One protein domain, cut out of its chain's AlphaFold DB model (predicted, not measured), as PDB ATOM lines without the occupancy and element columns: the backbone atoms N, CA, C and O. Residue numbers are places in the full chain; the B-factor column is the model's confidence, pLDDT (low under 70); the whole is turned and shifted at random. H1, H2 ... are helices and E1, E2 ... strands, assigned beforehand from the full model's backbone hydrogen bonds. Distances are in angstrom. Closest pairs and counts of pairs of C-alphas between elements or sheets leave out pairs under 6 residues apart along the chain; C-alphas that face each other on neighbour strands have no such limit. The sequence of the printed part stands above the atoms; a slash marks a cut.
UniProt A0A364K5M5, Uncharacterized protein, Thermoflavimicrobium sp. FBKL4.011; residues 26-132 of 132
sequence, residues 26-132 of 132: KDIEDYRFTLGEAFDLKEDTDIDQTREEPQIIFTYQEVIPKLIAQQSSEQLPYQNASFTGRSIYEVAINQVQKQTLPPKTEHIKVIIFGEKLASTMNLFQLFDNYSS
ATOM      1  N   LYS A  26      19.839 -34.101 -49.788       78.81
ATOM      2  CA  LYS A  26      20.117 -32.760 -49.300       78.81
ATOM      3  C   LYS A  26      20.008 -32.764 -47.783       78.81
ATOM      4  O   LYS A  26      19.037 -33.291 -47.239       78.81
ATOM      5  N   ASP A  27      21.018 -32.214 -47.121       81.81
ATOM      6  CA  ASP A  27      21.057 -32.150 -45.664       81.81
ATOM      7  C   ASP A  27      19.949 -31.226 -45.146       81.81
ATOM      8  O   ASP A  27      19.594 -30.237 -45.793       81.81
ATOM      9  N   ILE A  28      19.389 -31.534 -43.970       79.75
ATOM     10  CA  ILE A  28      18.300 -30.730 -43.389       79.75
ATOM     11  C   ILE A  28      18.763 -29.292 -43.093       79.75
ATOM     12  O   ILE A  28      17.976 -28.351 -43.112       79.75
ATOM     13  N   GLU A  29      20.065 -29.124 -42.875       79.25
ATOM     14  CA  GLU A  29      20.766 -27.866 -42.661       79.25
ATOM     15  C   GLU A  29      20.810 -26.968 -43.904       79.25
ATOM     16  O   GLU A  29      20.999 -25.761 -43.757       79.25
ATOM     17  N   ASP A  30      20.611 -27.524 -45.103       79.75
ATOM     18  CA  ASP A  30      20.530 -26.757 -46.351       79.75
ATOM     19  C   ASP A  30      19.117 -26.206 -46.611       79.75
ATOM     20  O   ASP A  30      18.887 -25.492 -47.597       79.75
ATOM     21  N   TYR A  31      18.150 -26.547 -45.753       82.56
ATOM     22  CA  TYR A  31      16.785 -26.044 -45.828       82.56
ATOM     23  C   TYR A  31      16.582 -24.854 -44.889       82.56
ATOM     24  O   TYR A  31      16.930 -24.875 -43.710       82.56
ATOM     25  N   ARG A  32      15.936 -23.819 -45.427       84.69
ATOM     26  CA  ARG A  32      15.603 -22.576 -44.726       84.69
ATOM     27  C   ARG A  32      14.149 -22.608 -44.267       84.69
ATOM     28  O   ARG A  32      13.290 -22.031 -44.927       84.69
ATOM     29  N   PHE A  33      13.843 -23.357 -43.208       89.06
ATOM     30  CA  PHE A  33      12.461 -23.514 -42.739       89.06
ATOM     31  C   PHE A  33      11.924 -22.227 -42.120       89.06
ATOM     32  O   PHE A  33      12.448 -21.755 -41.110       89.06
ATOM     33  N   THR A  34      10.836 -21.714 -42.688       90.75
ATOM     34  CA  THR A  34      10.079 -20.599 -42.123       90.75
ATOM     35  C   THR A  34       8.982 -21.140 -41.209       90.75
ATOM     36  O   THR A  34       8.133 -21.915 -41.651       90.75
ATOM     37  N   LEU A  35       8.983 -20.735 -39.935       91.38
ATOM     38  CA  LEU A  35       7.940 -21.120 -38.970       91.38
ATOM     39  C   LEU A  35       6.876 -20.043 -38.773       91.38
ATOM     40  O   LEU A  35       5.725 -20.370 -38.477       91.38
ATOM     41  N   GLY A  36       7.261 -18.779 -38.912       92.50
ATOM     42  CA  GLY A  36       6.388 -17.648 -38.647       92.50
ATOM     43  C   GLY A  36       6.614 -16.525 -39.639       92.50
ATOM     44  O   GLY A  36       7.745 -16.280 -40.056       92.50
ATOM     45  N   GLU A  37       5.535 -15.842 -39.983       93.62
ATOM     46  CA  GLU A  37       5.545 -14.668 -40.845       93.62
ATOM     47  C   GLU A  37       4.725 -13.550 -40.208       93.62
ATOM     48  O   GLU A  37       3.739 -13.800 -39.516       93.62
ATOM     49  N   ALA A  38       5.146 -12.312 -40.417       93.44
ATOM     50  CA  ALA A  38       4.489 -11.125 -39.904       93.44
ATOM     51  C   ALA A  38       4.435 -10.053 -40.990       93.44
ATOM     52  O   ALA A  38       5.438  -9.789 -41.655       93.44
ATOM     53  N   PHE A  39       3.269  -9.437 -41.148       91.75
ATOM     54  CA  PHE A  39       3.040  -8.305 -42.031       91.75
ATOM     55  C   PHE A  39       2.606  -7.104 -41.199       91.75
ATOM     56  O   PHE A  39       1.595  -7.161 -40.499       91.75
ATOM     57  N   ASP A  40       3.333  -6.004 -41.328       91.38
ATOM     58  CA  ASP A  40       3.094  -4.758 -40.609       91.38
ATOM     59  C   ASP A  40       3.117  -3.561 -41.563       91.38
ATOM     60  O   ASP A  40       3.654  -3.629 -42.669       91.38
ATOM     61  N   LEU A  41       2.552  -2.438 -41.122       89.44
ATOM     62  CA  LEU A  41       2.813  -1.142 -41.745       89.44
ATOM     63  C   LEU A  41       4.086  -0.551 -41.148       89.44
ATOM     64  O   LEU A  41       4.290  -0.587 -39.935       89.44
ATOM     65  N   LYS A  42       4.930   0.036 -41.994       86.06
ATOM     66  CA  LYS A  42       6.122   0.750 -41.540       86.06
ATOM     67  C   LYS A  42       5.721   1.972 -40.710       86.06
ATOM     68  O   LYS A  42       4.900   2.764 -41.171       86.06
ATOM     69  N   GLU A  43       6.316   2.119 -39.522       69.81
ATOM     70  CA  GLU A  43       5.954   3.123 -38.500       69.81
ATOM     71  C   GLU A  43       5.871   4.567 -39.015       69.81
ATOM     72  O   GLU A  43       4.978   5.292 -38.587       69.81
ATOM     73  N   ASP A  44       6.729   4.955 -39.962       62.09
ATOM     74  CA  ASP A  44       6.758   6.312 -40.537       62.09
ATOM     75  C   ASP A  44       5.691   6.568 -41.612       62.09
ATOM     76  O   ASP A  44       5.606   7.670 -42.156       62.09
ATOM     77  N   THR A  45       4.877   5.567 -41.953       57.94
ATOM     78  CA  THR A  45       3.785   5.761 -42.908       57.94
ATOM     79  C   THR A  45       2.565   6.283 -42.170       57.94
ATOM     80  O   THR A  45       1.652   5.539 -41.811       57.94
ATOM     81  N   ASP A  46       2.580   7.583 -41.896       56.22
ATOM     82  CA  ASP A  46       1.414   8.299 -41.404       56.22
ATOM     83  C   ASP A  46       0.480   8.571 -42.589       56.22
ATOM     84  O   ASP A  46       0.561   9.605 -43.252       56.22
ATOM     85  N   ILE A  47      -0.366   7.584 -42.894       56.97
ATOM     86  CA  ILE A  47      -1.276   7.575 -44.053       56.97
ATOM     87  C   ILE A  47      -2.189   8.819 -44.057       56.97
ATOM     88  O   ILE A  47      -2.629   9.267 -45.116       56.97
ATOM     89  N   ASP A  48      -2.436   9.402 -42.879       57.88
ATOM     90  CA  ASP A  48      -3.261  10.597 -42.706       57.88
ATOM     91  C   ASP A  48      -2.490  11.916 -42.924       57.88
ATOM     92  O   ASP A  48      -3.111  12.950 -43.186       57.88
ATOM     93  N   GLN A  49      -1.153  11.915 -42.847       55.03
ATOM     94  CA  GLN A  49      -0.329  13.134 -42.923       55.03
ATOM     95  C   GLN A  49       0.559  13.207 -44.168       55.03
ATOM     96  O   GLN A  49       0.776  14.298 -44.705       55.03
ATOM     97  N   THR A  50       1.065  12.077 -44.657       52.81
ATOM     98  CA  THR A  50       1.919  12.022 -45.841       52.81
ATOM     99  C   THR A  50       1.122  11.419 -46.994       52.81
ATOM    100  O   THR A  50       0.533  10.352 -46.889       52.81
ATOM    101  N   ARG A  51       1.078  12.091 -48.152       57.19
ATOM    102  CA  ARG A  51       0.489  11.541 -49.397       57.19
ATOM    103  C   ARG A  51       1.314  10.373 -49.975       57.19
ATOM    104  O   ARG A  51       1.316  10.165 -51.186       57.19
ATOM    105  N   GLU A  52       2.079   9.681 -49.143       63.56
ATOM    106  CA  GLU A  52       2.943   8.580 -49.540       63.56
ATOM    107  C   GLU A  52       2.161   7.267 -49.514       63.56
ATOM    108  O   GLU A  52       1.276   7.057 -48.684       63.56
ATOM    109  N   GLU A  53       2.460   6.382 -50.463       69.06
ATOM    110  CA  GLU A  53       1.841   5.058 -50.501       69.06
ATOM    111  C   GLU A  53       2.256   4.248 -49.255       69.06
ATOM    112  O   GLU A  53       3.444   4.243 -48.910       69.06
ATOM    113  N   PRO A  54       1.319   3.534 -48.595       75.44
ATOM    114  CA  PRO A  54       1.618   2.721 -47.420       75.44
ATOM    115  C   PRO A  54       2.739   1.711 -47.705       75.44
ATOM    116  O   PRO A  54       2.643   0.915 -48.641       75.44
ATOM    117  N   GLN A  55       3.804   1.720 -46.894       87.19
ATOM    118  CA  GLN A  55       4.868   0.718 -46.976       87.19
ATOM    119  C   GLN A  55       4.579  -0.442 -46.027       87.19
ATOM    120  O   GLN A  55       4.396  -0.259 -44.823       87.19
ATOM    121  N   ILE A  56       4.599  -1.649 -46.581       88.94
ATOM    122  CA  ILE A  56       4.453  -2.908 -45.863       88.94
ATOM    123  C   ILE A  56       5.845  -3.400 -45.464       88.94
ATOM    124  O   ILE A  56       6.767  -3.427 -46.285       88.94
ATOM    125  N   ILE A  57       5.986  -3.806 -44.206       92.62
ATOM    126  CA  ILE A  57       7.113  -4.585 -43.703       92.62
ATOM    127  C   ILE A  57       6.653  -6.032 -43.596       92.62
ATOM    128  O   ILE A  57       5.681  -6.335 -42.912       92.62
ATOM    129  N   PHE A  58       7.379  -6.931 -44.238       92.88
ATOM    130  CA  PHE A  58       7.239  -8.364 -44.051       92.88
ATOM    131  C   PHE A  58       8.438  -8.895 -43.297       92.88
ATOM    132  O   PHE A  58       9.573  -8.676 -43.716       92.88
ATOM    133  N   THR A  59       8.190  -9.604 -42.207       93.25
ATOM    134  CA  THR A  59       9.212 -10.271 -41.413       93.25
ATOM    135  C   THR A  59       8.920 -11.754 -41.394       93.25
ATOM    136  O   THR A  59       7.823 -12.152 -41.022       93.25
ATOM    137  N   TYR A  60       9.900 -12.582 -41.731       91.81
ATOM    138  CA  TYR A  60       9.793 -14.020 -41.518       91.81
ATOM    139  C   TYR A  60      10.818 -14.487 -40.493       91.81
ATOM    140  O   TYR A  60      11.912 -13.926 -40.361       91.81
ATOM    141  N   GLN A  61      10.437 -15.531 -39.770       92.88
ATOM    142  CA  GLN A  61      11.269 -16.228 -38.811       92.88
ATOM    143  C   GLN A  61      11.739 -17.540 -39.422       92.88
ATOM    144  O   GLN A  61      10.946 -18.446 -39.693       92.88
ATOM    145  N   GLU A  62      13.047 -17.639 -39.590       90.94
ATOM    146  CA  GLU A  62      13.723 -18.818 -40.096       90.94
ATOM    147  C   GLU A  62      14.407 -19.577 -38.968       90.94
ATOM    148  O   GLU A  62      15.096 -19.000 -38.127       90.94
ATOM    149  N   VAL A  63      14.240 -20.891 -38.980       90.75
ATOM    150  CA  VAL A  63      14.888 -21.803 -38.045       90.75
ATOM    151  C   VAL A  63      16.334 -22.045 -38.445       90.75
ATOM    152  O   VAL A  63      16.640 -22.190 -39.625       90.75
ATOM    153  N   ILE A  64      17.211 -22.190 -37.451       88.88
ATOM    154  CA  ILE A  64      18.587 -22.646 -37.650       88.88
ATOM    155  C   ILE A  64      18.685 -24.093 -37.131       88.88
ATOM    156  O   ILE A  64      18.873 -24.289 -35.926       88.88
ATOM    157  N   PRO A  65      18.578 -25.129 -37.996       86.25
ATOM    158  CA  PRO A  65      18.464 -26.528 -37.561       86.25
ATOM    159  C   PRO A  65      19.604 -26.987 -36.642       86.25
ATOM    160  O   PRO A  65      19.368 -27.660 -35.638       86.25
ATOM    161  N   LYS A  66      20.835 -26.537 -36.925       85.06
ATOM    162  CA  LYS A  66      22.030 -26.850 -36.124       85.06
ATOM    163  C   LYS A  66      21.891 -26.425 -34.660       85.06
ATOM    164  O   LYS A  66      22.346 -27.144 -33.775       85.06
ATOM    165  N   LEU A  67      21.243 -25.287 -34.405       85.19
ATOM    166  CA  LEU A  67      21.056 -24.755 -33.054       85.19
ATOM    167  C   LEU A  67      19.909 -25.447 -32.310       85.19
ATOM    168  O   LEU A  67      19.963 -25.543 -31.092       85.19
ATOM    169  N   ILE A  68      18.908 -25.985 -33.017       82.94
ATOM    170  CA  ILE A  68      17.877 -26.833 -32.395       82.94
ATOM    171  C   ILE A  68      18.478 -28.163 -31.931       82.94
ATOM    172  O   ILE A  68      18.169 -28.639 -30.839       82.94
ATOM    173  N   ALA A  69      19.343 -28.765 -32.752       82.38
ATOM    174  CA  ALA A  69      20.009 -30.019 -32.406       82.38
ATOM    175  C   ALA A  69      20.956 -29.855 -31.201       82.38
ATOM    176  O   ALA A  69      21.099 -30.764 -30.382       82.38
ATOM    177  N   GLN A  70      21.576 -28.682 -31.065       80.94
ATOM    178  CA  GLN A  70      22.431 -28.309 -29.942       80.94
ATOM    179  C   GLN A  70      21.591 -27.686 -28.816       80.94
ATOM    180  O   GLN A  70      21.591 -26.474 -28.630       80.94
ATOM    181  N   GLN A  71      20.899 -28.518 -28.030       66.62
ATOM    182  CA  GLN A  71      20.001 -28.123 -26.921       66.62
ATOM    183  C   GLN A  71      20.609 -27.189 -25.838       66.62
ATOM    184  O   GLN A  71      19.913 -26.815 -24.898       66.62
ATOM    185  N   SER A  72      21.888 -26.811 -25.937       65.69
ATOM    186  CA  SER A  72      22.636 -25.988 -24.978       65.69
ATOM    187  C   SER A  72      23.294 -24.741 -25.594       65.69
ATOM    188  O   SER A  72      24.288 -24.246 -25.065       65.69
ATOM    189  N   SER A  73      22.802 -24.259 -26.735       69.62
ATOM    190  CA  SER A  73      23.267 -23.009 -27.346       69.62
ATOM    191  C   SER A  73      22.711 -21.784 -26.600       69.62
ATOM    192  O   SER A  73      21.504 -21.686 -26.398       69.62
ATOM    193  N   GLU A  74      23.567 -20.818 -26.241       79.94
ATOM    194  CA  GLU A  74      23.142 -19.486 -25.755       79.94
ATOM    195  C   GLU A  74      22.483 -18.640 -26.862       79.94
ATOM    196  O   GLU A  74      21.785 -17.664 -26.588       79.94
ATOM    197  N   GLN A  75      22.694 -19.011 -28.127       84.19
ATOM    198  CA  GLN A  75      22.090 -18.361 -29.281       84.19
ATOM    199  C   GLN A  75      20.672 -18.889 -29.524       84.19
ATOM    200  O   GLN A  75      20.427 -20.097 -29.474       84.19
ATOM    201  N   LEU A  76      19.757 -17.972 -29.857       88.06
ATOM    202  CA  LEU A  76      18.392 -18.304 -30.257       88.06
ATOM    203  C   LEU A  76      18.405 -19.243 -31.479       88.06
ATOM    204  O   LEU A  76      19.136 -18.982 -32.437       88.06
ATOM    205  N   PRO A  77      17.576 -20.303 -31.502       89.88
ATOM    206  CA  PRO A  77      17.571 -21.294 -32.579       89.88
ATOM    207  C   PRO A  77      16.849 -20.816 -33.853       89.88
ATOM    208  O   PRO A  77      16.385 -21.621 -34.662       89.88
ATOM    209  N   TYR A  78      16.724 -19.504 -34.023       90.50
ATOM    210  CA  TYR A  78      16.053 -18.863 -35.139       90.50
ATOM    211  C   TYR A  78      16.699 -17.511 -35.445       90.50
ATOM    212  O   TYR A  78      17.381 -16.917 -34.609       90.50
ATOM    213  N   GLN A  79      16.424 -17.001 -36.637       90.88
ATOM    214  CA  GLN A  79      16.758 -15.650 -37.056       90.88
ATOM    215  C   GLN A  79      15.560 -15.006 -37.749       90.88
ATOM    216  O   GLN A  79      14.770 -15.683 -38.406       90.88
ATOM    217  N   ASN A  80      15.442 -13.688 -37.612       92.50
ATOM    218  CA  ASN A  80      14.407 -12.914 -38.282       92.50
ATOM    219  C   ASN A  80      15.029 -12.136 -39.441       92.50
ATOM    220  O   ASN A  80      16.131 -11.599 -39.308       92.50
ATOM    221  N   ALA A  81      14.308 -12.037 -40.550       90.19
ATOM    222  CA  ALA A  81      14.677 -11.165 -41.654       90.19
ATOM    223  C   ALA A  81      13.455 -10.397 -42.141       90.19
ATOM    224  O   ALA A  81      12.364 -10.961 -42.250       90.19
ATOM    225  N   SER A  82      13.662  -9.117 -42.449       92.50
ATOM    226  CA  SER A  82      12.589  -8.195 -42.807       92.50
ATOM    227  C   SER A  82      12.815  -7.554 -44.173       92.50
ATOM    228  O   SER A  82      13.936  -7.191 -44.542       92.50
ATOM    229  N   PHE A  83      11.727  -7.393 -44.919       91.81
ATOM    230  CA  PHE A  83      11.686  -6.856 -46.273       91.81
ATOM    231  C   PHE A  83      10.592  -5.807 -46.347       91.81
ATOM    232  O   PHE A  83       9.523  -5.963 -45.768       91.81
ATOM    233  N   THR A  84      10.865  -4.728 -47.066       91.56
ATOM    234  CA  THR A  84       9.927  -3.621 -47.248       91.56
ATOM    235  C   THR A  84       9.467  -3.562 -48.693       91.56
ATOM    236  O   THR A  84      10.265  -3.807 -49.600       91.56
ATOM    237  N   GLY A  85       8.222  -3.167 -48.915       89.50
ATOM    238  CA  GLY A  85       7.677  -2.905 -50.245       89.50
ATOM    239  C   GLY A  85       6.340  -2.183 -50.149       89.50
ATOM    240  O   GLY A  85       5.772  -2.058 -49.070       89.50
ATOM    241  N   ARG A  86       5.832  -1.691 -51.274       86.38
ATOM    242  CA  ARG A  86       4.539  -0.991 -51.356       86.38
ATOM    243  C   ARG A  86       3.375  -1.950 -51.604       86.38
ATOM    244  O   ARG A  86       2.216  -1.561 -51.582       86.38
ATOM    245  N   SER A  87       3.676  -3.222 -51.853       83.75
ATOM    246  CA  SER A  87       2.705  -4.305 -51.995       83.75
ATOM    247  C   SER A  87       3.313  -5.625 -51.522       83.75
ATOM    248  O   SER A  87       4.537  -5.763 -51.484       83.75
ATOM    249  N   ILE A  88       2.465  -6.615 -51.224       83.75
ATOM    250  CA  ILE A  88       2.897  -7.989 -50.903       83.75
ATOM    251  C   ILE A  88       3.758  -8.565 -52.040       83.75
ATOM    252  O   ILE A  88       4.778  -9.200 -51.789       83.75
ATOM    253  N   TYR A  89       3.406  -8.275 -53.296       85.94
ATOM    254  CA  TYR A  89       4.164  -8.730 -54.460       85.94
ATOM    255  C   TYR A  89       5.565  -8.104 -54.541       85.94
ATOM    256  O   TYR A  89       6.552  -8.801 -54.766       85.94
ATOM    257  N   GLU A  90       5.679  -6.791 -54.318       88.81
ATOM    258  CA  GLU A  90       6.981  -6.112 -54.292       88.81
ATOM    259  C   GLU A  90       7.857  -6.627 -53.146       88.81
ATOM    260  O   GLU A  90       9.050  -6.856 -53.331       88.81
ATOM    261  N   VAL A  91       7.257  -6.868 -51.979       89.56
ATOM    262  CA  VAL A  91       7.928  -7.512 -50.848       89.56
ATOM    263  C   VAL A  91       8.467  -8.890 -51.243       89.56
ATOM    264  O   VAL A  91       9.644  -9.163 -51.002       89.56
ATOM    265  N   ALA A  92       7.651  -9.735 -51.881       86.38
ATOM    266  CA  ALA A  92       8.055 -11.072 -52.314       86.38
ATOM    267  C   ALA A  92       9.210 -11.021 -53.329       86.38
ATOM    268  O   ALA A  92      10.183 -11.768 -53.209       86.38
ATOM    269  N   ILE A  93       9.167 -10.087 -54.287       89.00
ATOM    270  CA  ILE A  93      10.284  -9.850 -55.213       89.00
ATOM    271  C   ILE A  93      11.542  -9.434 -54.449       89.00
ATOM    272  O   ILE A  93      12.611 -10.007 -54.665       89.00
ATOM    273  N   ASN A  94      11.431  -8.456 -53.548       90.19
ATOM    274  CA  ASN A  94      12.563  -7.946 -52.776       90.19
ATOM    275  C   ASN A  94      13.193  -9.036 -51.903       90.19
ATOM    276  O   ASN A  94      14.411  -9.058 -51.719       90.19
ATOM    277  N   GLN A  95      12.376  -9.947 -51.385       88.69
ATOM    278  CA  GLN A  95      12.820 -11.123 -50.658       88.69
ATOM    279  C   GLN A  95      13.622 -12.069 -51.556       88.69
ATOM    280  O   GLN A  95      14.759 -12.400 -51.223       88.69
ATOM    281  N   VAL A  96      13.074 -12.455 -52.713       87.25
ATOM    282  CA  VAL A  96      13.749 -13.353 -53.667       87.25
ATOM    283  C   VAL A  96      15.065 -12.751 -54.167       87.25
ATOM    284  O   VAL A  96      16.057 -13.462 -54.282       87.25
ATOM    285  N   GLN A  97      15.112 -11.441 -54.417       88.81
ATOM    286  CA  GLN A  97      16.321 -10.759 -54.894       88.81
ATOM    287  C   GLN A  97      17.450 -10.710 -53.860       88.81
ATOM    288  O   GLN A  97      18.625 -10.723 -54.223       88.81
ATOM    289  N   LYS A  98      17.110 -10.607 -52.574       87.00
ATOM    290  CA  LYS A  98      18.089 -10.446 -51.489       87.00
ATOM    291  C   LYS A  98      18.546 -11.773 -50.887       87.00
ATOM    292  O   LYS A  98      19.531 -11.793 -50.152       87.00
ATOM    293  N   GLN A  99      17.838 -12.866 -51.152       82.94
ATOM    294  CA  GLN A  99      18.132 -14.169 -50.568       82.94
ATOM    295  C   GLN A  99      18.903 -15.072 -51.526       82.94
ATOM    296  O   GLN A  99      18.587 -15.185 -52.702       82.94
ATOM    297  N   THR A 100      19.892 -15.785 -50.987       80.31
ATOM    298  CA  THR A 100      20.687 -16.762 -51.748       80.31
ATOM    299  C   THR A 100      19.948 -18.085 -51.961       80.31
ATOM    300  O   THR A 100      20.140 -18.744 -52.978       80.31
ATOM    301  N   LEU A 101      19.106 -18.480 -51.002       78.50
ATOM    302  CA  LEU A 101      18.233 -19.651 -51.091       78.50
ATOM    303  C   LEU A 101      16.800 -19.253 -50.729       78.50
ATOM    304  O   LEU A 101      16.632 -18.509 -49.754       78.50
ATOM    305  N   PRO A 102      15.794 -19.776 -51.458       79.94
ATOM    306  CA  PRO A 102      14.394 -19.510 -51.164       79.94
ATOM    307  C   PRO A 102      14.002 -20.109 -49.803       79.94
ATOM    308  O   PRO A 102      14.491 -21.190 -49.450       79.94
ATOM    309  N   PRO A 103      13.115 -19.450 -49.041       83.75
ATOM    310  CA  PRO A 103      12.618 -19.993 -47.791       83.75
ATOM    311  C   PRO A 103      11.639 -21.137 -48.053       83.75
ATOM    312  O   PRO A 103      10.933 -21.176 -49.063       83.75
ATOM    313  N   LYS A 104      11.583 -22.074 -47.113       86.62
ATOM    314  CA  LYS A 104      10.633 -23.183 -47.094       86.62
ATOM    315  C   LYS A 104       9.443 -22.814 -46.224       86.62
ATOM    316  O   LYS A 104       9.508 -22.895 -45.001       86.62
ATOM    317  N   THR A 105       8.357 -22.431 -46.885       85.94
ATOM    318  CA  THR A 105       7.106 -21.953 -46.276       85.94
ATOM    319  C   THR A 105       6.051 -23.050 -46.092       85.94
ATOM    320  O   THR A 105       5.059 -22.860 -45.399       85.94
ATOM    321  N   GLU A 106       6.299 -24.247 -46.628       85.19
ATOM    322  CA  GLU A 106       5.480 -25.467 -46.481       85.19
ATOM    323  C   GLU A 106       5.144 -25.844 -45.022       85.19
ATOM    324  O   GLU A 106       4.182 -26.570 -44.780       85.19
ATOM    325  N   HIS A 107       5.908 -25.341 -44.047       85.69
ATOM    326  CA  HIS A 107       5.755 -25.651 -42.623       85.69
ATOM    327  C   HIS A 107       5.417 -24.436 -41.743       85.69
ATOM    328  O   HIS A 107       5.549 -24.533 -40.517       85.69
ATOM    329  N   ILE A 108       4.951 -23.324 -42.327       89.88
ATOM    330  CA  ILE A 108       4.522 -22.147 -41.557       89.88
ATOM    331  C   ILE A 108       3.450 -22.548 -40.537       89.88
ATOM    332  O   ILE A 108       2.502 -23.274 -40.835       89.88
ATOM    333  N   LYS A 109       3.618 -22.075 -39.301       90.50
ATOM    334  CA  LYS A 109       2.707 -22.324 -38.176       90.50
ATOM    335  C   LYS A 109       1.858 -21.113 -37.835       90.50
ATOM    336  O   LYS A 109       0.754 -21.281 -37.325       90.50
ATOM    337  N   VAL A 110       2.379 -19.915 -38.078       91.19
ATOM    338  CA  VAL A 110       1.727 -18.668 -37.691       91.19
ATOM    339  C   VAL A 110       1.982 -17.580 -38.725       91.19
ATOM    340  O   VAL A 110       3.104 -17.406 -39.195       91.19
ATOM    341  N   ILE A 111       0.924 -16.846 -39.051       91.12
ATOM    342  CA  ILE A 111       0.983 -15.617 -39.836       91.12
ATOM    343  C   ILE A 111       0.345 -14.530 -38.977       91.12
ATOM    344  O   ILE A 111      -0.757 -14.715 -38.457       91.12
ATOM    345  N   ILE A 112       1.056 -13.426 -38.786       92.56
ATOM    346  CA  ILE A 112       0.645 -12.308 -37.941       92.56
ATOM    347  C   ILE A 112       0.403 -11.098 -38.838       92.56
ATOM    348  O   ILE A 112       1.231 -10.768 -39.681       92.56
ATOM    349  N   PHE A 113      -0.724 -10.421 -38.639       90.88
ATOM    350  CA  PHE A 113      -1.010  -9.139 -39.277       90.88
ATOM    351  C   PHE A 113      -1.072  -8.061 -38.202       90.88
ATOM    352  O   PHE A 113      -1.853  -8.174 -37.255       90.88
ATOM    353  N   GLY A 114      -0.247  -7.028 -38.347       90.50
ATOM    354  CA  GLY A 114      -0.252  -5.870 -37.466       90.50
ATOM    355  C   GLY A 114      -1.592  -5.152 -37.473       90.50
ATOM    356  O   GLY A 114      -2.235  -5.027 -38.516       90.50
ATOM    357  N   GLU A 115      -1.986  -4.619 -36.318       89.00
ATOM    358  CA  GLU A 115      -3.267  -3.927 -36.133       89.00
ATOM    359  C   GLU A 115      -3.475  -2.810 -37.162       89.00
ATOM    360  O   GLU A 115      -4.501  -2.770 -37.840       89.00
ATOM    361  N   LYS A 116      -2.475  -1.932 -37.330       86.56
ATOM    362  CA  LYS A 116      -2.556  -0.822 -38.285       86.56
ATOM    363  C   LYS A 116      -2.784  -1.344 -39.705       86.56
ATOM    364  O   LYS A 116      -3.721  -0.905 -40.361       86.56
ATOM    365  N   LEU A 117      -1.998  -2.329 -40.149       86.38
ATOM    366  CA  LEU A 117      -2.136  -2.922 -41.486       86.38
ATOM    367  C   LEU A 117      -3.528  -3.536 -41.684       86.38
ATOM    368  O   LEU A 117      -4.173  -3.284 -42.699       86.38
ATOM    369  N   ALA A 118      -3.998  -4.286 -40.688       86.50
ATOM    370  CA  ALA A 118      -5.309  -4.922 -40.672       86.50
ATOM    371  C   ALA A 118      -6.475  -3.917 -40.674       86.50
ATOM    372  O   ALA A 118      -7.541  -4.217 -41.205       86.50
ATOM    373  N   SER A 119      -6.287  -2.736 -40.078       83.62
ATOM    374  CA  SER A 119      -7.282  -1.655 -40.075       83.62
ATOM    375  C   SER A 119      -7.289  -0.825 -41.364       83.62
ATOM    376  O   SER A 119      -8.340  -0.329 -41.763       83.62
ATOM    377  N   THR A 120      -6.137  -0.681 -42.027       79.44
ATOM    378  CA  THR A 120      -5.991   0.110 -43.257       79.44
ATOM    379  C   THR A 120      -6.405  -0.680 -44.495       79.44
ATOM    380  O   THR A 120      -7.006  -0.132 -45.417       79.44
ATOM    381  N   MET A 121      -6.055  -1.965 -44.543       76.00
ATOM    382  CA  MET A 121      -6.257  -2.821 -45.706       76.00
ATOM    383  C   MET A 121      -7.232  -3.945 -45.377       76.00
ATOM    384  O   MET A 121      -7.280  -4.458 -44.263       76.00
ATOM    385  N   ASN A 122      -8.007  -4.372 -46.373       80.12
ATOM    386  CA  ASN A 122      -8.910  -5.497 -46.195       80.12
ATOM    387  C   ASN A 122      -8.102  -6.793 -45.981       80.12
ATOM    388  O   ASN A 122      -7.394  -7.243 -46.880       80.12
ATOM    389  N   LEU A 123      -8.247  -7.406 -44.802       75.44
ATOM    390  CA  LEU A 123      -7.564  -8.650 -44.428       75.44
ATOM    391  C   LEU A 123      -7.809  -9.812 -45.402       75.44
ATOM    392  O   LEU A 123      -6.882 -10.572 -45.669       75.44
ATOM    393  N   PHE A 124      -9.015  -9.941 -45.966       72.94
ATOM    394  CA  PHE A 124      -9.295 -10.977 -46.967       72.94
ATOM    395  C   PHE A 124      -8.504 -10.732 -48.249       72.94
ATOM    396  O   PHE A 124      -7.909 -11.657 -48.781       72.94
ATOM    397  N   GLN A 125      -8.421  -9.481 -48.703       75.56
ATOM    398  CA  GLN A 125      -7.616  -9.140 -49.879       75.56
ATOM    399  C   GLN A 125      -6.118  -9.342 -49.625       75.56
ATOM    400  O   GLN A 125      -5.401  -9.786 -50.516       75.56
ATOM    401  N   LEU A 126      -5.634  -9.039 -48.416       75.06
ATOM    402  CA  LEU A 126      -4.251  -9.321 -48.024       75.06
ATOM    403  C   LEU A 126      -3.954 -10.824 -48.064       75.06
ATOM    404  O   LEU A 126      -2.921 -11.224 -48.593       75.06
ATOM    405  N   PHE A 127      -4.863 -11.645 -47.539       78.06
ATOM    406  CA  PHE A 127      -4.702 -13.096 -47.517       78.06
ATOM    407  C   PHE A 127      -4.810 -13.726 -48.914       78.06
ATOM    408  O   PHE A 127      -3.998 -14.583 -49.268       78.06
ATOM    409  N   ASP A 128      -5.756 -13.277 -49.741       81.06
ATOM    410  CA  ASP A 128      -5.889 -13.730 -51.129       81.06
ATOM    411  C   ASP A 128      -4.618 -13.405 -51.926       81.06
ATOM    412  O   ASP A 128      -4.073 -14.274 -52.599       81.06
ATOM    413  N   ASN A 129      -4.073 -12.194 -51.779       73.00
ATOM    414  CA  ASN A 129      -2.820 -11.795 -52.432       73.00
ATOM    415  C   ASN A 129      -1.586 -12.554 -51.922       73.00
ATOM    416  O   ASN A 129      -0.578 -12.608 -52.619       73.00
ATOM    417  N   TYR A 130      -1.633 -13.077 -50.697       74.38
ATOM    418  CA  TYR A 130      -0.564 -13.890 -50.123       74.38
ATOM    419  C   TYR A 130      -0.616 -15.350 -50.603       74.38
ATOM    420  O   TYR A 130       0.424 -15.983 -50.763       74.38
ATOM    421  N   SER A 131      -1.824 -15.888 -50.796       69.81
ATOM    422  CA  SER A 131      -2.058 -17.300 -51.129       69.81
ATOM    423  C   SER A 131      -2.150 -17.602 -52.630       69.81
ATOM    424  O   SER A 131      -2.105 -18.778 -53.001       69.81
ATOM    425  N   SER A 132      -2.284 -16.568 -53.468       57.94
ATOM    426  CA  SER A 132      -2.345 -16.651 -54.939       57.94
ATOM    427  C   SER A 132      -0.964 -16.681 -55.585       57.94
ATOM    428  O   SER A 132      -0.807 -17.434 -56.572       57.94
TER     429      SER A 132
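AT A GLANCE: This is residues 26 to 132 of the 132 residues of an uncharacterized protein of Thermoflavimicrobium sp. FBKL4.011 (UniProt A0A364K5M5). A twisted sheet of four strands has H2 packed over E3 on one face, while the opposite face is bare. H3 sits at the sheet's level by the end of E1, with H4 following it and meeting H2; H1 and the loop of residues 42 to 55 extend the length at opposite ends of the strands. The printed part has 107 residues with four named strands and four named helices, in the order E1 E2 H1 E3 H2 E4 H3 H4; the sheet runs E3 E2 E1 E4, mixed, and the class is mixed, helices and strands. It is only just loose, close to compact, with a radius of gyration of the C-alphas of 15.7 A, and elongated, 49 by 30 by 24 A.

IN THESE COORDINATES: E1, residues 34 to 41, spans 20.8 A from C-alpha 34 at (10.079, -20.599, -42.123). E2 is residues 56 to 63, 23.0 A; E3 residues 78 to 85, 23.5 A; E4 residues 110 to 113. H2, residues 88 to 98, spans 15.4 A. H1 is residues 65 to 69, H3 residues 115 to 120, and H4 residues 123 to 131, ending at C-alpha 131 (-2.058, -17.300, -51.129).

HOW THE PARTS SIT: E1 and E2 form an antiparallel hairpin, N 38 to O 59 2.7 A. E3 and E2 are antiparallel, N 58 to O 83 2.8 A. E1 and E4 are parallel, N 39 to O 112 2.8 A. H2 is on the sheet at a height of 7.3 A, over E3; the closest C-alphas are those of Gly 85 and Val 91, 4.7 A. E3, H2 and E4 make a split strand-helix-strand unit, two strands running the same way with E2 and E1 between them, its crossover right-handed. H3 stands at the sheet's level, C-alphas of Leu 41 and Leu 117 closest, 5.3 A. H4 only grazes the sheet and touches H2, C-alphas of Ile 88 and Tyr 130 closest, 6.9 A. H1 is not on the sheet. In each helix every O i to N i+4 pair is within hydrogen-bond range.

THE WHOLE: The farthest C-alphas, of Lys 26 and Gln 49, are 50.6 A apart. The printed part has no cut; the links E1 to E2 and H2 to E4 are long. Residues 43 to 53, 71 to 73 and 131 to 132 have pLDDT under 70.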